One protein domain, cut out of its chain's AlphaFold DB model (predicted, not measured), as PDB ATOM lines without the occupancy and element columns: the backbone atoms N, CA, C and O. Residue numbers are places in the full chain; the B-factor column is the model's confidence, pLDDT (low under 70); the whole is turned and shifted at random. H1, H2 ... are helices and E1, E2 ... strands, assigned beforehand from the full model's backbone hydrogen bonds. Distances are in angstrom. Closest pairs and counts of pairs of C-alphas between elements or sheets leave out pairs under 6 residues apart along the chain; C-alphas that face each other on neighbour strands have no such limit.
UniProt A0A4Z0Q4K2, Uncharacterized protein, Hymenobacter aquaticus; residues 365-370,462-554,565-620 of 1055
ATOM      1  N   VAL A 365     -39.194 -28.685  48.960       93.81
ATOM      2  CA  VAL A 365     -39.858 -27.625  49.719       93.81
ATOM      3  C   VAL A 365     -38.794 -26.758  50.368       93.81
ATOM      4  O   VAL A 365     -37.980 -27.237  51.158       93.81
ATOM      5  N   PHE A 366     -38.805 -25.471  50.045       94.12
ATOM      6  CA  PHE A 366     -37.943 -24.474  50.655       94.12
ATOM      7  C   PHE A 366     -38.761 -23.480  51.474       94.12
ATOM      8  O   PHE A 366     -39.863 -23.101  51.087       94.12
ATOM      9  N   ALA A 367     -38.184 -22.997  52.567       91.69
ATOM     10  CA  ALA A 367     -38.728 -21.891  53.345       91.69
ATOM     11  C   ALA A 367     -37.596 -21.085  53.971       91.69
ATOM     12  O   ALA A 367     -36.440 -21.523  53.981       91.69
ATOM     13  N   ALA A 368     -37.891 -19.877  54.443       89.44
ATOM     14  CA  ALA A 368     -36.891 -19.097  55.148       89.44
ATOM     15  C   ALA A 368     -36.726 -19.652  56.568       89.44
ATOM     16  O   ALA A 368     -37.683 -19.716  57.330       89.44
ATOM     17  N   ALA A 369     -35.513 -20.059  56.938       85.50
ATOM     18  CA  ALA A 369     -35.204 -20.405  58.325       85.50
ATOM     19  C   ALA A 369     -35.347 -19.166  59.225       85.50
ATOM     20  O   ALA A 369     -35.172 -18.045  58.745       85.50
ATOM     21  N   ALA A 370     -35.615 -19.341  60.521       80.12
ATOM     22  CA  ALA A 370     -35.538 -18.248  61.496       80.12
ATOM     23  C   ALA A 370     -34.165 -17.562  61.513       80.12
ATOM     24  O   ALA A 370     -33.159 -18.148  61.106       80.12
ATOM     25  N   ARG A 462     -33.890 -22.198  52.692       90.38
ATOM     26  CA  ARG A 462     -33.239 -23.516  52.832       90.38
ATOM     27  C   ARG A 462     -34.248 -24.656  52.613       90.38
ATOM     28  O   ARG A 462     -35.437 -24.431  52.836       90.38
ATOM     29  N   PRO A 463     -33.802 -25.856  52.182       93.00
ATOM     30  CA  PRO A 463     -34.668 -27.034  52.122       93.00
ATOM     31  C   PRO A 463     -35.240 -27.356  53.503       93.00
ATOM     32  O   PRO A 463     -34.482 -27.421  54.473       93.00
ATOM     33  N   VAL A 464     -36.555 -27.558  53.586       91.06
ATOM     34  CA  VAL A 464     -37.267 -27.780  54.852       91.06
ATOM     35  C   VAL A 464     -36.992 -29.166  55.417       91.06
ATOM     36  O   VAL A 464     -36.839 -29.301  56.625       91.06
ATOM     37  N   PHE A 465     -36.894 -30.189  54.568       91.81
ATOM     38  CA  PHE A 465     -36.708 -31.574  55.005       91.81
ATOM     39  C   PHE A 465     -35.239 -31.996  54.965       91.81
ATOM     40  O   PHE A 465     -34.513 -31.687  54.015       91.81
ATOM     41  N   ALA A 466     -34.806 -32.766  55.966       88.69
ATOM     42  CA  ALA A 466     -33.420 -33.220  56.094       88.69
ATOM     43  C   ALA A 466     -32.955 -34.045  54.878       88.69
ATOM     44  O   ALA A 466     -31.839 -33.864  54.393       88.69
ATOM     45  N   ALA A 467     -33.838 -34.879  54.320       89.56
ATOM     46  CA  ALA A 467     -33.563 -35.674  53.120       89.56
ATOM     47  C   ALA A 467     -33.290 -34.817  51.865       89.56
ATOM     48  O   ALA A 467     -32.647 -35.281  50.927       89.56
ATOM     49  N   GLN A 468     -33.743 -33.559  51.852       90.25
ATOM     50  CA  GLN A 468     -33.597 -32.631  50.727       90.25
ATOM     51  C   GLN A 468     -32.423 -31.651  50.903       90.25
ATOM     52  O   GLN A 468     -32.191 -30.816  50.024       90.25
ATOM     53  N   ALA A 469     -31.659 -31.749  52.000       84.94
ATOM     54  CA  ALA A 469     -30.641 -30.771  52.397       84.94
ATOM     55  C   ALA A 469     -29.530 -30.535  51.352       84.94
ATOM     56  O   ALA A 469     -28.960 -29.447  51.305       84.94
ATOM     57  N   ALA A 470     -29.237 -31.523  50.500       84.31
ATOM     58  CA  ALA A 470     -28.229 -31.420  49.441       84.31
ATOM     59  C   ALA A 470     -28.706 -30.654  48.187       84.31
ATOM     60  O   ALA A 470     -27.906 -30.391  47.286       84.31
ATOM     61  N   THR A 471     -29.991 -30.297  48.098       87.81
ATOM     62  CA  THR A 471     -30.551 -29.626  46.916       87.81
ATOM     63  C   THR A 471     -30.031 -28.194  46.795       87.81
ATOM     64  O   THR A 471     -30.064 -27.429  47.757       87.81
ATOM     65  N   ASN A 472     -29.603 -27.798  45.593       87.69
ATOM     66  CA  ASN A 472     -29.153 -26.435  45.319       87.69
ATOM     67  C   ASN A 472     -30.327 -25.428  45.385       87.69
ATOM     68  O   ASN A 472     -31.229 -25.507  44.549       87.69
ATOM     69  N   PRO A 473     -30.303 -24.440  46.302       90.19
ATOM     70  CA  PRO A 473     -31.379 -23.464  46.458       90.19
ATOM     71  C   PRO A 473     -31.269 -22.253  45.513       90.19
ATOM     72  O   PRO A 473     -32.055 -21.321  45.650       90.19
ATOM     73  N   ALA A 474     -30.288 -22.185  44.602       89.56
ATOM     74  CA  ALA A 474     -29.981 -20.962  43.842       89.56
ATOM     75  C   ALA A 474     -31.182 -20.383  43.070       89.56
ATOM     76  O   ALA A 474     -31.452 -19.187  43.179       89.56
ATOM     77  N   ALA A 475     -31.924 -21.227  42.343       86.00
ATOM     78  CA  ALA A 475     -33.108 -20.800  41.594       86.00
ATOM     79  C   ALA A 475     -34.221 -20.305  42.535       86.00
ATOM     80  O   ALA A 475     -34.747 -19.208  42.348       86.00
ATOM     81  N   ALA A 476     -34.513 -21.071  43.592       91.56
ATOM     82  CA  ALA A 476     -35.504 -20.707  44.599       91.56
ATOM     83  C   ALA A 476     -35.155 -19.381  45.301       91.56
ATOM     84  O   ALA A 476     -36.022 -18.528  45.464       91.56
ATOM     85  N   ARG A 477     -33.879 -19.152  45.648       92.75
ATOM     86  CA  ARG A 477     -33.403 -17.905  46.277       92.75
ATOM     87  C   ARG A 477     -33.576 -16.690  45.376       92.75
ATOM     88  O   ARG A 477     -34.084 -15.672  45.836       92.75
ATOM     89  N   ALA A 478     -33.189 -16.805  44.106       89.31
ATOM     90  CA  ALA A 478     -33.316 -15.712  43.147       89.31
ATOM     91  C   ALA A 478     -34.787 -15.318  42.930       89.31
ATOM     92  O   ALA A 478     -35.125 -14.136  43.011       89.31
ATOM     93  N   ALA A 479     -35.670 -16.304  42.735       88.81
ATOM     94  CA  ALA A 479     -37.104 -16.061  42.607       88.81
ATOM     95  C   ALA A 479     -37.707 -15.483  43.897       88.81
ATOM     96  O   ALA A 479     -38.526 -14.568  43.847       88.81
ATOM     97  N   PHE A 480     -37.275 -15.973  45.060       93.19
ATOM     98  CA  PHE A 480     -37.768 -15.500  46.349       93.19
ATOM     99  C   PHE A 480     -37.346 -14.053  46.635       93.19
ATOM    100  O   PHE A 480     -38.160 -13.262  47.101       93.19
ATOM    101  N   ARG A 481     -36.123 -13.648  46.265       92.62
ATOM    102  CA  ARG A 481     -35.703 -12.236  46.311       92.62
ATOM    103  C   ARG A 481     -36.616 -11.344  45.474       92.62
ATOM    104  O   ARG A 481     -36.993 -10.271  45.933       92.62
ATOM    105  N   GLN A 482     -36.955 -11.771  44.256       88.94
ATOM    106  CA  GLN A 482     -37.867 -11.019  43.385       88.94
ATOM    107  C   GLN A 482     -39.272 -10.935  43.993       88.94
ATOM    108  O   GLN A 482     -39.871  -9.859  43.991       88.94
ATOM    109  N   HIS A 483     -39.761 -12.038  44.569       89.75
ATOM    110  CA  HIS A 483     -41.036 -12.081  45.282       89.75
ATOM    111  C   HIS A 483     -41.062 -11.091  46.461       89.75
ATOM    112  O   HIS A 483     -41.986 -10.291  46.552       89.75
ATOM    113  N   LEU A 484     -40.015 -11.056  47.295       92.06
ATOM    114  CA  LEU A 484     -39.889 -10.106  48.412       92.06
ATOM    115  C   LEU A 484     -39.724  -8.645  47.956       92.06
ATOM    116  O   LEU A 484     -40.227  -7.735  48.609       92.06
ATOM    117  N   GLY A 485     -39.024  -8.394  46.847       88.50
ATOM    118  CA  GLY A 485     -38.865  -7.040  46.301       88.50
ATOM    119  C   GLY A 485     -40.191  -6.458  45.799       88.50
ATOM    120  O   GLY A 485     -40.534  -5.311  46.106       88.50
ATOM    121  N   ALA A 486     -40.975  -7.270  45.082       85.38
ATOM    122  CA  ALA A 486     -42.270  -6.870  44.534       85.38
ATOM    123  C   ALA A 486     -43.415  -6.906  45.568       85.38
ATOM    124  O   ALA A 486     -44.315  -6.070  45.505       85.38
ATOM    125  N   GLY A 487     -43.377  -7.845  46.516       87.94
ATOM    126  CA  GLY A 487     -44.401  -8.078  47.539       87.94
ATOM    127  C   GLY A 487     -44.012  -7.586  48.942       87.94
ATOM    128  O   GLY A 487     -43.072  -6.804  49.079       87.94
ATOM    129  N   PRO A 488     -44.741  -7.985  49.995       90.25
ATOM    130  CA  PRO A 488     -44.376  -7.694  51.383       90.25
ATOM    131  C   PRO A 488     -43.151  -8.514  51.826       90.25
ATOM    132  O   PRO A 488     -43.039  -9.700  51.506       90.25
ATOM    133  N   LEU A 489     -42.252  -7.918  52.613       91.88
ATOM    134  CA  LEU A 489     -41.120  -8.628  53.221       91.88
ATOM    135  C   LEU A 489     -41.591  -9.694  54.226       91.88
ATOM    136  O   LEU A 489     -40.930 -10.721  54.391       91.88
ATOM    137  N   GLY A 490     -42.767  -9.507  54.836       88.75
ATOM    138  CA  GLY A 490     -43.419 -10.449  55.747       88.75
ATOM    139  C   GLY A 490     -43.751 -11.807  55.127       88.75
ATOM    140  O   GLY A 490     -43.988 -12.769  55.862       88.75
ATOM    141  N   ALA A 491     -43.688 -11.934  53.796       88.56
ATOM    142  CA  ALA A 491     -43.726 -13.226  53.112       88.56
ATOM    143  C   ALA A 491     -42.629 -14.191  53.609       88.56
ATOM    144  O   ALA A 491     -42.828 -15.405  53.572       88.56
ATOM    145  N   VAL A 492     -41.524 -13.675  54.174       89.56
ATOM    146  CA  VAL A 492     -40.463 -14.481  54.804       89.56
ATOM    147  C   VAL A 492     -40.957 -15.436  55.891       89.56
ATOM    148  O   VAL A 492     -40.342 -16.477  56.087       89.56
ATOM    149  N   TYR A 493     -42.076 -15.132  56.548       84.31
ATOM    150  CA  TYR A 493     -42.625 -15.964  57.624       84.31
ATOM    151  C   TYR A 493     -43.814 -16.834  57.210       84.31
ATOM    152  O   TYR A 493     -44.334 -17.573  58.040       84.31
ATOM    153  N   ARG A 494     -44.317 -16.691  55.979       83.62
ATOM    154  CA  ARG A 494     -45.600 -17.291  55.570       83.62
ATOM    155  C   ARG A 494     -45.517 -18.105  54.286       83.62
ATOM    156  O   ARG A 494     -46.404 -18.919  54.046       83.62
ATOM    157  N   VAL A 495     -44.480 -17.907  53.472       89.12
ATOM    158  CA  VAL A 495     -44.391 -18.483  52.126       89.12
ATOM    159  C   VAL A 495     -43.445 -19.678  52.075       89.12
ATOM    160  O   VAL A 495     -42.264 -19.568  52.411       89.12
ATOM    161  N   ALA A 496     -43.951 -20.802  51.568       92.00
ATOM    162  CA  ALA A 496     -43.140 -21.924  51.103       92.00
ATOM    163  C   ALA A 496     -42.861 -21.787  49.601       92.00
ATOM    164  O   ALA A 496     -43.763 -21.467  48.827       92.00
ATOM    165  N   ALA A 497     -41.637 -22.087  49.169       94.06
ATOM    166  CA  ALA A 497     -41.282 -22.221  47.761       94.06
ATOM    167  C   ALA A 497     -41.176 -23.707  47.390       94.06
ATOM    168  O   ALA A 497     -40.306 -24.426  47.879       94.06
ATOM    169  N   LEU A 498     -42.067 -24.164  46.516       93.44
ATOM    170  CA  LEU A 498     -42.129 -25.526  45.998       93.44
ATOM    171  C   LEU A 498     -41.374 -25.579  44.674       93.44
ATOM    172  O   LEU A 498     -41.766 -24.921  43.710       93.44
ATOM    173  N   GLN A 499     -40.292 -26.347  44.623       91.69
ATOM    174  CA  GLN A 499     -39.476 -26.504  43.426       91.69
ATOM    175  C   GLN A 499     -39.725 -27.868  42.785       91.69
ATOM    176  O   GLN A 499     -39.354 -28.902  43.341       91.69
ATOM    177  N   PHE A 500     -40.298 -27.864  41.586       87.31
ATOM    178  CA  PHE A 500     -40.533 -29.059  40.787       87.31
ATOM    179  C   PHE A 500     -39.407 -29.250  39.771       87.31
ATOM    180  O   PHE A 500     -39.062 -28.338  39.010       87.31
ATOM    181  N   ALA A 501     -38.830 -30.451  39.759       80.19
ATOM    182  CA  ALA A 501     -37.781 -30.809  38.819       80.19
ATOM    183  C   ALA A 501     -38.343 -30.925  37.397       80.19
ATOM    184  O   ALA A 501     -39.300 -31.661  37.135       80.19
ATOM    185  N   THR A 502     -37.709 -30.218  36.466       70.44
ATOM    186  CA  THR A 502     -37.971 -30.348  35.035       70.44
ATOM    187  C   THR A 502     -36.897 -31.241  34.400       70.44
ATOM    188  O   THR A 502     -35.738 -31.227  34.823       70.44
ATOM    189  N   PRO A 503     -37.247 -32.055  33.392       61.34
ATOM    190  CA  PRO A 503     -36.295 -32.815  32.615       61.34
ATOM    191  C   PRO A 503     -35.379 -31.845  31.859       61.34
ATOM    192  O   PRO A 503     -35.787 -30.728  31.517       61.34
ATOM    193  N   PRO A 504     -34.135 -32.255  31.577       54.94
ATOM    194  CA  PRO A 504     -33.205 -31.434  30.816       54.94
ATOM    195  C   PRO A 504     -33.819 -31.073  29.456       54.94
ATOM    196  O   PRO A 504     -34.256 -31.950  28.709       54.94
ATOM    197  N   ALA A 505     -33.857 -29.777  29.134       52.25
ATOM    198  CA  ALA A 505     -34.268 -29.331  27.807       52.25
ATOM    199  C   ALA A 505     -33.258 -29.845  26.761       52.25
ATOM    200  O   ALA A 505     -32.066 -29.952  27.075       52.25
ATOM    201  N   PRO A 506     -33.692 -30.152  25.523       45.00
ATOM    202  CA  PRO A 506     -32.768 -30.492  24.449       45.00
ATOM    203  C   PRO A 506     -31.745 -29.361  24.251       45.00
ATOM    204  O   PRO A 506     -32.084 -28.179  24.257       45.00
ATOM    205  N   THR A 507     -30.475 -29.733  24.096       40.94
ATOM    206  CA  THR A 507     -29.271 -28.877  24.101       40.94
ATOM    207  C   THR A 507     -29.127 -27.929  22.899       40.94
ATOM    208  O   THR A 507     -28.056 -27.377  22.655       40.94
ATOM    209  N   SER A 508     -30.188 -27.703  22.133       44.16
ATOM    210  CA  SER A 508     -30.193 -26.955  20.874       44.16
ATOM    211  C   SER A 508     -30.668 -25.507  21.047       44.16
ATOM    212  O   SER A 508     -31.550 -25.043  20.331       44.16
ATOM    213  N   THR A 509     -30.064 -24.741  21.958       46.41
ATOM    214  CA  THR A 509     -30.213 -23.275  21.949       46.41
ATOM    215  C   THR A 509     -28.954 -22.640  21.380       46.41
ATOM    216  O   THR A 509     -27.923 -22.550  22.048       46.41
ATOM    217  N   ARG A 510     -29.038 -22.167  20.133       44.19
ATOM    218  CA  ARG A 510     -28.126 -21.130  19.635       44.19
ATOM    219  C   ARG A 510     -28.237 -19.945  20.615       44.19
ATOM    220  O   ARG A 510     -29.366 -19.608  20.972       44.19
ATOM    221  N   PRO A 511     -27.140 -19.336  21.094       49.94
ATOM    222  CA  PRO A 511     -27.238 -18.235  22.046       49.94
ATOM    223  C   PRO A 511     -27.891 -17.036  21.348       49.94
ATOM    224  O   PRO A 511     -27.240 -16.328  20.588       49.94
ATOM    225  N   LEU A 512     -29.190 -16.833  21.574       55.09
ATOM    226  CA  LEU A 512     -29.958 -15.706  21.029       55.09
ATOM    227  C   LEU A 512     -29.719 -14.404  21.812       55.09
ATOM    228  O   LEU A 512     -30.334 -13.390  21.510       55.09
ATOM    229  N   GLY A 513     -28.875 -14.414  22.852       59.06
ATOM    230  CA  GLY A 513     -28.728 -13.284  23.780       59.06
ATOM    231  C   GLY A 513     -29.990 -12.984  24.609       59.06
ATOM    232  O   GLY A 513     -29.967 -12.084  25.446       59.06
ATOM    233  N   GLN A 514     -31.069 -13.747  24.404       67.06
ATOM    234  CA  GLN A 514     -32.370 -13.618  25.056       67.06
ATOM    235  C   GLN A 514     -32.836 -14.991  25.560       67.06
ATOM    236  O   GLN A 514     -32.630 -16.002  24.881       67.06
ATOM    237  N   VAL A 515     -33.450 -15.029  26.746       69.88
ATOM    238  CA  VAL A 515     -33.990 -16.257  27.356       69.88
ATOM    239  C   VAL A 515     -35.521 -16.200  27.314       69.88
ATOM    240  O   VAL A 515     -36.092 -15.244  27.851       69.88
ATOM    241  N   PRO A 516     -36.203 -17.183  26.695       72.56
ATOM    242  CA  PRO A 516     -37.657 -17.234  26.708       72.56
ATOM    243  C   PRO A 516     -38.181 -17.615  28.091       72.56
ATOM    244  O   PRO A 516     -37.640 -18.512  28.733       72.56
ATOM    245  N   HIS A 517     -39.244 -16.953  28.529       77.44
ATOM    246  CA  HIS A 517     -39.916 -17.188  29.799       77.44
ATOM    247  C   HIS A 517     -41.386 -17.508  29.556       77.44
ATOM    248  O   HIS A 517     -42.095 -16.759  28.888       77.44
ATOM    249  N   LEU A 518     -41.852 -18.619  30.117       77.06
ATOM    250  CA  LEU A 518     -43.252 -18.996  30.127       77.06
ATOM    251  C   LEU A 518     -43.936 -18.382  31.350       77.06
ATOM    252  O   LEU A 518     -43.662 -18.741  32.495       77.06
ATOM    253  N   VAL A 519     -44.839 -17.442  31.101       78.88
ATOM    254  CA  VAL A 519     -45.672 -16.822  32.129       78.88
ATOM    255  C   VAL A 519     -46.987 -17.582  32.192       78.88
ATOM    256  O   VAL A 519     -47.630 -17.843  31.173       78.88
ATOM    257  N   GLY A 520     -47.398 -17.942  33.399       79.25
ATOM    258  CA  GLY A 520     -48.585 -18.746  33.635       79.25
ATOM    259  C   GLY A 520     -49.110 -18.574  35.044       79.25
ATOM    260  O   GLY A 520     -48.599 -17.766  35.816       79.25
ATOM    261  N   GLU A 521     -50.133 -19.350  35.362       82.56
ATOM    262  CA  GLU A 521     -50.774 -19.364  36.670       82.56
ATOM    263  C   GLU A 521     -50.761 -20.774  37.239       82.56
ATOM    264  O   GLU A 521     -50.815 -21.760  36.504       82.56
ATOM    265  N   VAL A 522     -50.698 -20.867  38.563       85.69
ATOM    266  CA  VAL A 522     -50.904 -22.124  39.276       85.69
ATOM    267  C   VAL A 522     -52.298 -22.087  39.873       85.69
ATOM    268  O   VAL A 522     -52.685 -21.116  40.517       85.69
ATOM    269  N   SER A 523     -53.037 -23.161  39.656       84.00
ATOM    270  CA  SER A 523     -54.380 -23.366  40.185       84.00
ATOM    271  C   SER A 523     -54.409 -24.619  41.050       84.00
ATOM    272  O   SER A 523     -53.666 -25.568  40.789       84.00
ATOM    273  N   GLN A 524     -55.281 -24.630  42.054       82.94
ATOM    274  CA  GLN A 524     -55.649 -25.860  42.744       82.94
ATOM    275  C   GLN A 524     -56.792 -26.549  42.009       82.94
ATOM    276  O   GLN A 524     -57.696 -25.889  41.497       82.94
ATOM    277  N   THR A 525     -56.760 -27.878  41.997       70.75
ATOM    278  CA  THR A 525     -57.836 -28.687  41.407       70.75
ATOM    279  C   THR A 525     -59.099 -28.657  42.281       70.75
ATOM    280  O   THR A 525     -60.207 -28.667  41.748       70.75
ATOM    281  N   GLU A 526     -58.940 -28.514  43.603       64.12
ATOM    282  CA  GLU A 526     -60.014 -28.195  44.550       64.12
ATOM    283  C   GLU A 526     -59.665 -26.913  45.324       64.12
ATOM    284  O   GLU A 526     -58.572 -26.833  45.880       64.12
ATOM    285  N   PRO A 527     -60.538 -25.890  45.354       58.38
ATOM    286  CA  PRO A 527     -60.221 -24.611  45.982       58.38
ATOM    287  C   PRO A 527     -60.212 -24.726  47.513       58.38
ATOM    288  O   PRO A 527     -61.261 -24.866  48.135       58.38
ATOM    289  N   ALA A 528     -59.032 -24.591  48.116       61.44
ATOM    290  CA  ALA A 528     -58.826 -24.579  49.566       61.44
ATOM    291  C   ALA A 528     -58.459 -23.183  50.124       61.44
ATOM    292  O   ALA A 528     -58.196 -23.040  51.316       61.44
ATOM    293  N   GLY A 529     -58.492 -22.132  49.289       67.19
ATOM    294  CA  GLY A 529     -58.359 -20.729  49.716       67.19
ATOM    295  C   GLY A 529     -56.927 -20.206  49.891       67.19
ATOM    296  O   GLY A 529     -56.757 -19.067  50.321       67.19
ATOM    297  N   GLN A 530     -55.893 -20.987  49.552       77.75
ATOM    298  CA  GLN A 530     -54.493 -20.550  49.652       77.75
ATOM    299  C   GLN A 530     -54.102 -19.620  48.498       77.75
ATOM    300  O   GLN A 530     -54.420 -19.874  47.333       77.75
ATOM    301  N   ALA A 531     -53.345 -18.567  48.814       85.75
ATOM    302  CA  ALA A 531     -52.733 -17.715  47.805       85.75
ATOM    303  C   ALA A 531     -51.534 -18.436  47.170       85.75
ATOM    304  O   ALA A 531     -50.600 -18.863  47.853       85.75
ATOM    305  N   LEU A 532     -51.578 -18.578  45.844       88.44
ATOM    306  CA  LEU A 532     -50.541 -19.218  45.045       88.44
ATOM    307  C   LEU A 532     -49.989 -18.220  44.038       88.44
ATOM    308  O   LEU A 532     -50.743 -17.577  43.308       88.44
ATOM    309  N   THR A 533     -48.667 -18.116  43.964       89.06
ATOM    310  CA  THR A 533     -48.001 -17.322  42.928       89.06
ATOM    311  C   THR A 533     -46.886 -18.129  42.283       89.06
ATOM    312  O   THR A 533     -46.276 -18.998  42.901       89.06
ATOM    313  N   THR A 534     -46.618 -17.866  41.011       87.62
ATOM    314  CA  THR A 534     -45.534 -18.510  40.267       87.62
ATOM    315  C   THR A 534     -44.724 -17.426  39.570       87.62
ATOM    316  O   THR A 534     -45.309 -16.574  38.896       87.62
ATOM    317  N   PRO A 535     -43.389 -17.407  39.710       85.94
ATOM    318  CA  PRO A 535     -42.563 -16.592  38.840       85.94
ATOM    319  C   PRO A 535     -42.672 -17.101  37.388       85.94
ATOM    320  O   PRO A 535     -43.012 -18.272  37.167       85.94
ATOM    321  N   PRO A 536     -42.369 -16.248  36.393       81.38
ATOM    322  CA  PRO A 536     -42.167 -16.684  35.016       81.38
ATOM    323  C   PRO A 536     -41.123 -17.801  34.946       81.38
ATOM    324  O   PRO A 536     -40.052 -17.694  35.542       81.38
ATOM    325  N   LEU A 537     -41.431 -18.869  34.216       77.81
ATOM    326  CA  LEU A 537     -40.574 -20.041  34.081       77.81
ATOM    327  C   LEU A 537     -39.576 -19.839  32.932       77.81
ATOM    328  O   LEU A 537     -40.005 -19.839  31.777       77.81
ATOM    329  N   PRO A 538     -38.263 -19.698  33.184       75.44
ATOM    330  CA  PRO A 538     -37.285 -19.657  32.104       75.44
ATOM    331  C   PRO A 538     -37.259 -20.994  31.360       75.44
ATOM    332  O   PRO A 538     -37.019 -22.047  31.948       75.44
ATOM    333  N   LEU A 539     -37.434 -20.952  30.042       69.88
ATOM    334  CA  LEU A 539     -37.308 -22.100  29.149       69.88
ATOM    335  C   LEU A 539     -35.826 -22.358  28.826       69.88
ATOM    336  O   LEU A 539     -35.382 -22.251  27.683       69.88
ATOM    337  N   ALA A 540     -35.044 -22.667  29.861       67.38
ATOM    338  CA  ALA A 540     -33.631 -23.026  29.776       67.38
ATOM    339  C   ALA A 540     -33.411 -24.499  30.182       67.38
ATOM    340  O   ALA A 540     -34.241 -25.073  30.897       67.38
ATOM    341  N   PRO A 541     -32.304 -25.145  29.761       63.38
ATOM    342  CA  PRO A 541     -32.006 -26.515  30.168       63.38
ATOM    343  C   PRO A 541     -31.988 -26.672  31.693       63.38
ATOM    344  O   PRO A 541     -31.215 -26.004  32.372       63.38
ATOM    345  N   ALA A 542     -32.826 -27.579  32.213       66.62
ATOM    346  CA  ALA A 542     -32.931 -27.919  33.637       66.62
ATOM    347  C   ALA A 542     -33.375 -26.769  34.572       66.62
ATOM    348  O   ALA A 542     -33.090 -26.800  35.770       66.62
ATOM    349  N   ALA A 543     -34.082 -25.758  34.056       75.50
ATOM    350  CA  ALA A 543     -34.705 -24.728  34.887       75.50
ATOM    351  C   ALA A 543     -35.928 -25.286  35.648       75.50
ATOM    352  O   ALA A 543     -36.872 -25.751  35.001       75.50
ATOM    353  N   PRO A 544     -35.953 -25.261  36.993       84.12
ATOM    354  CA  PRO A 544     -37.066 -25.821  37.750       84.12
ATOM    355  C   PRO A 544     -38.300 -24.911  37.722       84.12
ATOM    356  O   PRO A 544     -38.177 -23.685  37.693       84.12
ATOM    357  N   LEU A 545     -39.490 -25.510  37.811       85.69
ATOM    358  CA  LEU A 545     -40.729 -24.767  38.047       85.69
ATOM    359  C   LEU A 545     -40.854 -24.464  39.542       85.69
ATOM    360  O   LEU A 545     -40.751 -25.368  40.368       85.69
ATOM    361  N   LEU A 546     -41.080 -23.197  39.877       90.62
ATOM    362  CA  LEU A 546     -41.233 -22.730  41.250       90.62
ATOM    363  C   LEU A 546     -42.669 -22.289  41.499       90.62
ATOM    364  O   LEU A 546     -43.253 -21.589  40.679       90.62
ATOM    365  N   VAL A 547     -43.215 -22.661  42.650       91.75
ATOM    366  CA  VAL A 547     -44.523 -22.203  43.121       91.75
ATOM    367  C   VAL A 547     -44.363 -21.673  44.534       91.75
ATOM    368  O   VAL A 547     -43.830 -22.365  45.395       91.75
ATOM    369  N   PHE A 548     -44.821 -20.454  44.783       92.31
ATOM    370  CA  PHE A 548     -44.919 -19.890  46.121       92.31
ATOM    371  C   PHE A 548     -46.321 -20.142  46.663       92.31
ATOM    372  O   PHE A 548     -47.305 -19.718  46.054       92.31
ATOM    373  N   ALA A 549     -46.394 -20.836  47.793       90.75
ATOM    374  CA  ALA A 549     -47.630 -21.099  48.510       90.75
ATOM    375  C   ALA A 549     -47.618 -20.336  49.832       90.75
ATOM    376  O   ALA A 549     -46.721 -20.539  50.657       90.75
ATOM    377  N   GLU A 550     -48.598 -19.455  50.024       87.00
ATOM    378  CA  GLU A 550     -48.784 -18.778  51.303       87.00
ATOM    379  C   GLU A 550     -49.531 -19.692  52.277       87.00
ATOM    380  O   GLU A 550     -50.544 -20.307  51.933       87.00
ATOM    381  N   SER A 551     -49.032 -19.763  53.508       77.44
ATOM    382  CA  SER A 551     -49.737 -20.409  54.611       77.44
ATOM    383  C   SER A 551     -51.039 -19.647  54.899       77.44
ATOM    384  O   SER A 551     -51.041 -18.414  54.809       77.44
ATOM    385  N   PRO A 552     -52.136 -20.338  55.257       67.31
ATOM    386  CA  PRO A 552     -53.381 -19.677  55.641       67.31
ATOM    387  C   PRO A 552     -53.124 -18.671  56.773       67.31
ATOM    388  O   PRO A 552     -52.343 -18.936  57.688       67.31
ATOM    389  N   ALA A 553     -53.737 -17.489  56.678       53.44
ATOM    390  CA  ALA A 553     -53.541 -16.425  57.656       53.44
ATOM    391  C   ALA A 553     -54.017 -16.891  59.038       53.44
ATOM    392  O   ALA A 553     -55.170 -17.278  59.201       53.44
ATOM    393  N   THR A 554     -53.130 -16.839  60.031       48.56
ATOM    394  CA  THR A 554     -53.417 -17.299  61.394       48.56
ATOM    395  C   THR A 554     -54.236 -16.317  62.230       48.56
ATOM    396  O   THR A 554     -54.686 -16.703  63.296       48.56
ATOM    397  N   PRO A 565     -50.024 -28.832  61.329       71.38
ATOM    398  CA  PRO A 565     -48.644 -28.432  61.031       71.38
ATOM    399  C   PRO A 565     -48.307 -28.424  59.527       71.38
ATOM    400  O   PRO A 565     -47.190 -28.083  59.136       71.38
ATOM    401  N   PHE A 566     -49.258 -28.791  58.667       81.75
ATOM    402  CA  PHE A 566     -49.155 -28.766  57.210       81.75
ATOM    403  C   PHE A 566     -50.549 -28.675  56.573       81.75
ATOM    404  O   PHE A 566     -51.556 -28.962  57.218       81.75
ATOM    405  N   PHE A 567     -50.598 -28.332  55.288       82.38
ATOM    406  CA  PHE A 567     -51.793 -28.423  54.449       82.38
ATOM    407  C   PHE A 567     -51.479 -29.166  53.145       82.38
ATOM    408  O   PHE A 567     -50.346 -29.154  52.657       82.38
ATOM    409  N   ASP A 568     -52.482 -29.844  52.592       85.88
ATOM    410  CA  ASP A 568     -52.367 -30.559  51.322       85.88
ATOM    411  C   ASP A 568     -52.685 -29.623  50.147       85.88
ATOM    412  O   ASP A 568     -53.615 -28.818  50.197       85.88
ATOM    413  N   LEU A 569     -51.917 -29.747  49.067       88.31
ATOM    414  CA  LEU A 569     -52.138 -29.047  47.806       88.31
ATOM    415  C   LEU A 569     -52.229 -30.052  46.658       88.31
ATOM    416  O   LEU A 569     -51.400 -30.952  46.566       88.31
ATOM    417  N   GLU A 570     -53.179 -29.854  45.744       90.06
ATOM    418  CA  GLU A 570     -53.236 -30.547  44.451       90.06
ATOM    419  C   GLU A 570     -53.157 -29.522  43.322       90.06
ATOM    420  O   GLU A 570     -54.135 -28.832  43.021       90.06
ATOM    421  N   LEU A 571     -51.969 -29.389  42.734       88.50
ATOM    422  CA  LEU A 571     -51.625 -28.239  41.905       88.50
ATOM    423  C   LEU A 571     -51.577 -28.579  40.415       88.50
ATOM    424  O   LEU A 571     -51.067 -29.621  40.005       88.50
ATOM    425  N   ALA A 572     -52.017 -27.631  39.595       84.81
ATOM    426  CA  ALA A 572     -51.820 -27.628  38.154       84.81
ATOM    427  C   ALA A 572     -51.281 -26.265  37.707       84.81
ATOM    428  O   ALA A 572     -51.781 -25.221  38.126       84.81
ATOM    429  N   TYR A 573     -50.267 -26.272  36.846       82.69
ATOM    430  CA  TYR A 573     -49.743 -25.071  36.200       82.69
ATOM    431  C   TYR A 573     -50.404 -24.888  34.838       82.69
ATOM    432  O   TYR A 573     -50.509 -25.859  34.095       82.69
ATOM    433  N   THR A 574     -50.791 -23.661  34.491       77.81
ATOM    434  CA  THR A 574     -51.348 -23.276  33.189       77.81
ATOM    435  C   THR A 574     -50.558 -22.103  32.615       77.81
ATOM    436  O   THR A 574     -50.704 -20.964  33.058       77.81
ATOM    437  N   GLY A 575     -49.735 -22.359  31.599       74.12
ATOM    438  CA  GLY A 575     -49.053 -21.309  30.841       74.12
ATOM    439  C   GLY A 575     -50.042 -20.439  30.058       74.12
ATOM    440  O   GLY A 575     -50.922 -20.966  29.373       74.12
ATOM    441  N   ARG A 576     -49.890 -19.114  30.155       71.38
ATOM    442  CA  ARG A 576     -50.746 -18.108  29.502       71.38
ATOM    443  C   ARG A 576     -50.049 -17.421  28.328       71.38
ATOM    444  O   ARG A 576     -50.678 -17.246  27.289       71.38
ATOM    445  N   GLN A 577     -48.778 -17.049  28.482       74.62
ATOM    446  CA  GLN A 577     -48.033 -16.252  27.495       74.62
ATOM    447  C   GLN A 577     -46.522 -16.531  27.542       74.62
ATOM    448  O   GLN A 577     -46.012 -17.036  28.542       74.62
ATOM    449  N   LEU A 578     -45.801 -16.187  26.472       76.19
ATOM    450  CA  LEU A 578     -44.339 -16.284  26.382       76.19
ATOM    451  C   LEU A 578     -43.716 -14.886  26.291       76.19
ATOM    452  O   LEU A 578     -44.184 -14.055  25.515       76.19
ATOM    453  N   GLU A 579     -42.640 -14.653  27.037       79.44
ATOM    454  CA  GLU A 579     -41.869 -13.402  27.033       79.44
ATOM    455  C   GLU A 579     -40.394 -13.658  26.682       79.44
ATOM    456  O   GLU A 579     -39.832 -14.690  27.051       79.44
ATOM    457  N   LEU A 580     -39.741 -12.714  25.999       75.75
ATOM    458  CA  LEU A 580     -38.315 -12.757  25.659       75.75
ATOM    459  C   LEU A 580     -37.524 -11.738  26.470       75.75
ATOM    460  O   LEU A 580     -37.699 -10.530  26.327       75.75
ATOM    461  N   TRP A 581     -36.639 -12.231  27.337       75.31
ATOM    462  CA  TRP A 581     -35.894 -11.389  28.270       75.31
ATOM    463  C   TRP A 581     -34.448 -11.191  27.791       75.31
ATOM    464  O   TRP A 581     -33.694 -12.174  27.716       75.31
ATOM    465  N   PRO A 582     -34.028  -9.955  27.458       66.12
ATOM    466  CA  PRO A 582     -32.661  -9.670  27.033       66.12
ATOM    467  C   PRO A 582     -31.682  -9.879  28.192       66.12
ATOM    468  O   PRO A 582     -31.906  -9.408  29.302       66.12
ATOM    469  N   GLY A 583     -30.609 -10.639  27.961       63.91
ATOM    470  CA  GLY A 583     -29.631 -10.966  29.009       63.91
ATOM    471  C   GLY A 583     -30.181 -11.805  30.174       63.91
ATOM    472  O   GLY A 583     -29.466 -12.012  31.149       63.91
ATOM    473  N   GLY A 584     -31.421 -12.304  30.078       63.44
ATOM    474  CA  GLY A 584     -32.099 -13.037  31.153       63.44
ATOM    475  C   GLY A 584     -32.767 -12.156  32.215       63.44
ATOM    476  O   GLY A 584     -33.268 -12.695  33.198       63.44
ATOM    477  N   GLU A 585     -32.811 -10.832  32.034       64.06
ATOM    478  CA  GLU A 585     -33.495  -9.910  32.949       64.06
ATOM    479  C   GLU A 585     -34.852  -9.472  32.399       64.06
ATOM    480  O   GLU A 585     -35.009  -9.230  31.199       64.06
ATOM    481  N   LYS A 586     -35.840  -9.339  33.293       69.81
ATOM    482  CA  LYS A 586     -37.171  -8.868  32.917       69.81
ATOM    483  C   LYS A 586     -37.083  -7.414  32.429       69.81
ATOM    484  O   LYS A 586     -36.635  -6.555  33.190       69.81
ATOM    485  N   PRO A 587     -37.531  -7.109  31.203       67.06
ATOM    486  CA  PRO A 587     -37.534  -5.744  30.699       67.06
ATOM    487  C   PRO A 587     -38.541  -4.863  31.451       67.06
ATOM    488  O   PRO A 587     -39.554  -5.338  31.966       67.06
ATOM    489  N   ALA A 588     -38.256  -3.557  31.504       63.84
ATOM    490  CA  ALA A 588     -39.088  -2.573  32.203       63.84
ATOM    491  C   ALA A 588     -40.502  -2.446  31.609       63.84
ATOM    492  O   ALA A 588     -41.450  -2.174  32.341       63.84
ATOM    493  N   ASP A 589     -40.634  -2.667  30.299       70.00
ATOM    494  CA  ASP A 589     -41.916  -2.775  29.608       70.00
ATOM    495  C   ASP A 589     -42.164  -4.242  29.198       70.00
ATOM    496  O   ASP A 589     -41.532  -4.727  28.255       70.00
ATOM    497  N   PRO A 590     -43.053  -4.974  29.895       66.88
ATOM    498  CA  PRO A 590     -43.345  -6.369  29.581       66.88
ATOM    499  C   PRO A 590     -44.073  -6.539  28.239       66.88
ATOM    500  O   PRO A 590     -43.890  -7.565  27.588       66.88
ATOM    501  N   ALA A 591     -44.830  -5.537  27.774       66.38
ATOM    502  CA  ALA A 591     -45.520  -5.612  26.482       66.38
ATOM    503  C   ALA A 591     -44.530  -5.595  25.305       66.38
ATOM    504  O   ALA A 591     -44.786  -6.185  24.258       66.38
ATOM    505  N   ALA A 592     -43.368  -4.964  25.491       65.50
ATOM    506  CA  ALA A 592     -42.289  -4.959  24.507       65.50
ATOM    507  C   ALA A 592     -41.549  -6.310  24.407       65.50
ATOM    508  O   ALA A 592     -40.789  -6.515  23.462       65.50
ATOM    509  N   ALA A 593     -41.764  -7.222  25.360       74.44
ATOM    510  CA  ALA A 593     -41.111  -8.527  25.438       74.44
ATOM    511  C   ALA A 593     -42.014  -9.702  25.050       74.44
ATOM    512  O   ALA A 593     -41.539 -10.832  24.946       74.44
ATOM    513  N   GLU A 594     -43.308  -9.455  24.868       79.94
ATOM    514  CA  GLU A 594     -44.317 -10.486  24.650       79.94
ATOM    515  C   GLU A 594     -44.232 -11.095  23.240       79.94
ATOM    516  O   GLU A 594     -44.098 -10.385  22.239       79.94
ATOM    517  N   LEU A 595     -44.366 -12.422  23.157       76.19
ATOM    518  CA  LEU A 595     -44.606 -13.145  21.909       76.19
ATOM    519  C   LEU A 595     -46.111 -13.282  21.666       76.19
ATOM    520  O   LEU A 595     -46.798 -14.067  22.323       76.19
ATOM    521  N   ARG A 596     -46.622 -12.550  20.675       75.56
ATOM    522  CA  ARG A 596     -48.041 -12.528  20.306       75.56
ATOM    523  C   ARG A 596     -48.312 -13.516  19.178       75.56
ATOM    524  O   ARG A 596     -47.913 -13.283  18.040       75.56
ATOM    525  N   PHE A 597     -48.995 -14.619  19.477       75.25
ATOM    526  CA  PHE A 597     -49.349 -15.626  18.472       75.25
ATOM    527  C   PHE A 597     -50.248 -15.053  17.373       75.25
ATOM    528  O   PHE A 597     -51.249 -14.389  17.650       75.25
ATOM    529  N   LEU A 598     -49.916 -15.352  16.120       71.81
ATOM    530  CA  LEU A 598     -50.689 -14.939  14.954       71.81
ATOM    531  C   LEU A 598     -51.747 -16.005  14.654       71.81
ATOM    532  O   LEU A 598     -51.470 -16.995  13.987       71.81
ATOM    533  N   THR A 599     -52.961 -15.837  15.187       61.84
ATOM    534  CA  THR A 599     -54.061 -16.798  14.983       61.84
ATOM    535  C   THR A 599     -54.934 -16.384  13.790       61.84
ATOM    536  O   THR A 599     -55.399 -15.243  13.765       61.84
ATOM    537  N   PRO A 600     -55.224 -17.275  12.821       53.84
ATOM    538  CA  PRO A 600     -56.192 -16.984  11.764       53.84
ATOM    539  C   PRO A 600     -57.597 -16.745  12.337       53.84
ATOM    540  O   PRO A 600     -58.048 -17.472  13.229       53.84
ATOM    541  N   ALA A 601     -58.320 -15.757  11.806       42.47
ATOM    542  CA  ALA A 601     -59.684 -15.448  12.230       42.47
ATOM    543  C   ALA A 601     -60.600 -16.689  12.128       42.47
ATOM    544  O   ALA A 601     -60.759 -17.273  11.059       42.47
ATOM    545  N   GLY A 602     -61.209 -17.092  13.249       40.78
ATOM    546  CA  GLY A 602     -62.156 -18.214  13.318       40.78
ATOM    547  C   GLY A 602     -61.580 -19.557  13.785       40.78
ATOM    548  O   GLY A 602     -62.360 -20.452  14.105       40.78
ATOM    549  N   GLN A 603     -60.256 -19.702  13.913       47.66
ATOM    550  CA  GLN A 603     -59.664 -20.813  14.666       47.66
ATOM    551  C   GLN A 603     -59.498 -20.403  16.128       47.66
ATOM    552  O   GLN A 603     -58.529 -19.750  16.509       47.66
ATOM    553  N   GLN A 604     -60.459 -20.789  16.967       44.03
ATOM    554  CA  GLN A 604     -60.228 -20.797  18.405       44.03
ATOM    555  C   GLN A 604     -59.335 -21.981  18.745       44.03
ATOM    556  O   GLN A 604     -59.593 -23.120  18.353       44.03
ATOM    557  N   TRP A 605     -58.294 -21.691  19.511       45.19
ATOM    558  CA  TRP A 605     -57.593 -22.678  20.307       45.19
ATOM    559  C   TRP A 605     -58.614 -23.619  20.956       45.19
ATOM    560  O   TRP A 605     -59.524 -23.147  21.641       45.19
ATOM    561  N   ALA A 606     -58.465 -24.937  20.804       44.41
ATOM    562  CA  ALA A 606     -58.945 -25.815  21.861       44.41
ATOM    563  C   ALA A 606     -58.185 -25.365  23.116       44.41
ATOM    564  O   ALA A 606     -56.976 -25.567  23.199       44.41
ATOM    565  N   ALA A 607     -58.853 -24.600  23.978       39.69
ATOM    566  CA  ALA A 607     -58.228 -23.857  25.057       39.69
ATOM    567  C   ALA A 607     -57.238 -24.735  25.843       39.69
ATOM    568  O   ALA A 607     -57.569 -25.865  26.194       39.69
ATOM    569  N   THR A 608     -56.064 -24.169  26.146       49.66
ATOM    570  CA  THR A 608     -54.987 -24.657  27.040       49.66
ATOM    571  C   THR A 608     -53.986 -25.690  26.480       49.66
ATOM    572  O   THR A 608     -54.247 -26.890  26.493       49.66
ATOM    573  N   PRO A 609     -52.759 -25.289  26.077       49.31
ATOM    574  CA  PRO A 609     -51.730 -26.256  25.690       49.31
ATOM    575  C   PRO A 609     -50.446 -26.192  26.515       49.31
ATOM    576  O   PRO A 609     -49.502 -26.896  26.173       49.31
ATOM    577  N   LEU A 610     -50.388 -25.421  27.598       58.88
ATOM    578  CA  LEU A 610     -49.236 -25.411  28.506       58.88
ATOM    579  C   LEU A 610     -49.671 -25.753  29.928       58.88
ATOM    580  O   LEU A 610     -49.262 -25.107  30.887       58.88
ATOM    581  N   THR A 611     -50.555 -26.744  30.041       64.38
ATOM    582  CA  THR A 611     -51.007 -27.276  31.320       64.38
ATOM    583  C   THR A 611     -50.116 -28.427  31.769       64.38
ATOM    584  O   THR A 611     -49.837 -29.342  30.994       64.38
ATOM    585  N   SER A 612     -49.656 -28.386  33.018       73.50
ATOM    586  CA  SER A 612     -48.898 -29.473  33.644       73.50
ATOM    587  C   SER A 612     -49.513 -29.795  34.999       73.50
ATOM    588  O   SER A 612     -49.719 -28.898  35.818       73.50
ATOM    589  N   ASN A 613     -49.840 -31.069  35.224       80.38
ATOM    590  CA  ASN A 613     -50.282 -31.534  36.533       80.38
ATOM    591  C   ASN A 613     -49.052 -31.643  37.441       80.38
ATOM    592  O   ASN A 613     -48.147 -32.434  37.164       80.38
ATOM    593  N   LEU A 614     -49.019 -30.844  38.505       84.50
ATOM    594  CA  LEU A 614     -47.920 -30.831  39.466       84.50
ATOM    595  C   LEU A 614     -48.119 -31.872  40.577       84.50
ATOM    596  O   LEU A 614     -47.185 -32.126  41.332       84.50
ATOM    597  N   GLY A 615     -49.291 -32.509  40.648       86.25
ATOM    598  CA  GLY A 615     -49.614 -33.573  41.593       86.25
ATOM    599  C   GLY A 615     -49.993 -33.077  42.990       86.25
ATOM    600  O   GLY A 615     -50.119 -31.877  43.244       86.25
ATOM    601  N   LYS A 616     -50.193 -34.042  43.896       89.44
ATOM    602  CA  LYS A 616     -50.493 -33.805  45.312       89.44
ATOM    603  C   LYS A 616     -49.209 -33.674  46.118       89.44
ATOM    604  O   LYS A 616     -48.345 -34.539  46.003       89.44
ATOM    605  N   CYS A 617     -49.103 -32.651  46.956       89.31
ATOM    606  CA  CYS A 617     -47.979 -32.475  47.875       89.31
ATOM    607  C   CYS A 617     -48.420 -31.842  49.200       89.31
ATOM    608  O   CYS A 617     -49.390 -31.089  49.244       89.31
ATOM    609  N   ARG A 618     -47.658 -32.106  50.267       87.88
ATOM    610  CA  ARG A 618     -47.839 -31.488  51.587       87.88
ATOM    611  C   ARG A 618     -46.941 -30.278  51.739       87.88
ATOM    612  O   ARG A 618     -45.736 -30.375  51.500       87.88
ATOM    613  N   VAL A 619     -47.517 -29.166  52.177       88.25
ATOM    614  CA  VAL A 619     -46.786 -27.936  52.474       88.25
ATOM    615  C   VAL A 619     -46.818 -27.693  53.981       88.25
ATOM    616  O   VAL A 619     -47.905 -27.594  54.548       88.25
ATOM    617  N   PRO A 620     -45.657 -27.627  54.650       84.38
ATOM    618  CA  PRO A 620     -45.599 -27.376  56.081       84.38
ATOM    619  C   PRO A 620     -46.016 -25.940  56.414       84.38
ATOM    620  O   PRO A 620     -45.715 -25.007  55.668       84.38
TER     621      PRO A 620
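What this domain is: This is residues 365 to 370, 462 to 554 and 565 to 620 of the 1055 residues of an uncharacterized protein of Hymenobacter aquaticus (UniProt A0A4Z0Q4K2). A long, strongly twisted sheet is built round strand E5, with E3 along one side of it and E7 and E6 at different ends of the other; near one end is a small three-stranded sheet, with helix H1 over one face and the end of E7 near its strands. At the other end the loop of residues 598 to 607 sticks out. The printed part has 155 residues, in order E1, H1, H2, E2, E3, E4, E5, H3, E6, E7, a mixed class of helices and strands. The small sheet has the order E1 - E2 - E4, antiparallel; the other is branched, its neighbour pairs antiparallel. The whole is compact, with a radius of gyration of the C-alphas of 16.8 A and spans of 51 by 34 by 30 A.

Where its parts are: E1 is residues 365 to 368, beginning at C-alpha 365 (-39.858, -27.625, 49.719). H1 is residues 474 to 486, 18.7 A long, and H2 residues 489 to 493. E2 is residues 495 to 500, E3 514 to 524, 31.7 A, and E4 545 to 550. E5, residues 566 to 582, spans 39.3 A and bends by 78 degrees at residue 577. H3 is residues 590 to 593, E6 594 to 597. E7, residues 611 to 620, spans 25.3 A and ends at C-alpha 620 (-45.599, -27.376, 56.081).

How they stand to each other: E3 lies on one side of E5, with N 517 and O 579 2.8 A apart. E7, beside residues 566 to 574, and E6, beside 578 to 579, lie on the other side; N 569 and O 617 are 2.9 A apart, as are N 595 and O 578. H3 stands at this sheet's level, at a height of 2.7 A. In the small sheet, N 366 and O 497 are 2.8 A apart, as are N 498 and O 547. H1 is on it in two layers, a helix on one face of a sheet, at a height of 9.5 A over E2 and, only just, E4, where 3 of its C-alphas fall. The closest C-alphas of E2 and E7, Ala 496 and Val 619, are 7.2 A apart. H2 only grazes the small sheet, with residues 491 to 493. H1 has every O i to N i+4 pair within hydrogen-bond range; H2 has 0 of 1, but 2 of 2 O i to N i+3 pairs; H3 is too short for an i+4 pair.

The domain as a whole: C-alphas 370 and 602, the two farthest apart, are 55.0 A apart. Residues 371 to 461 and 555 to 564 are not printed, leaving C-alpha gaps of 10.4 A and 12.1 A. The links E2 to E3, E3 to E4 and E6 to E7 are long. Mean pLDDT of the printed part is 76.2; 47 residues are under 70, among them 503 to 515 and 599 to 611.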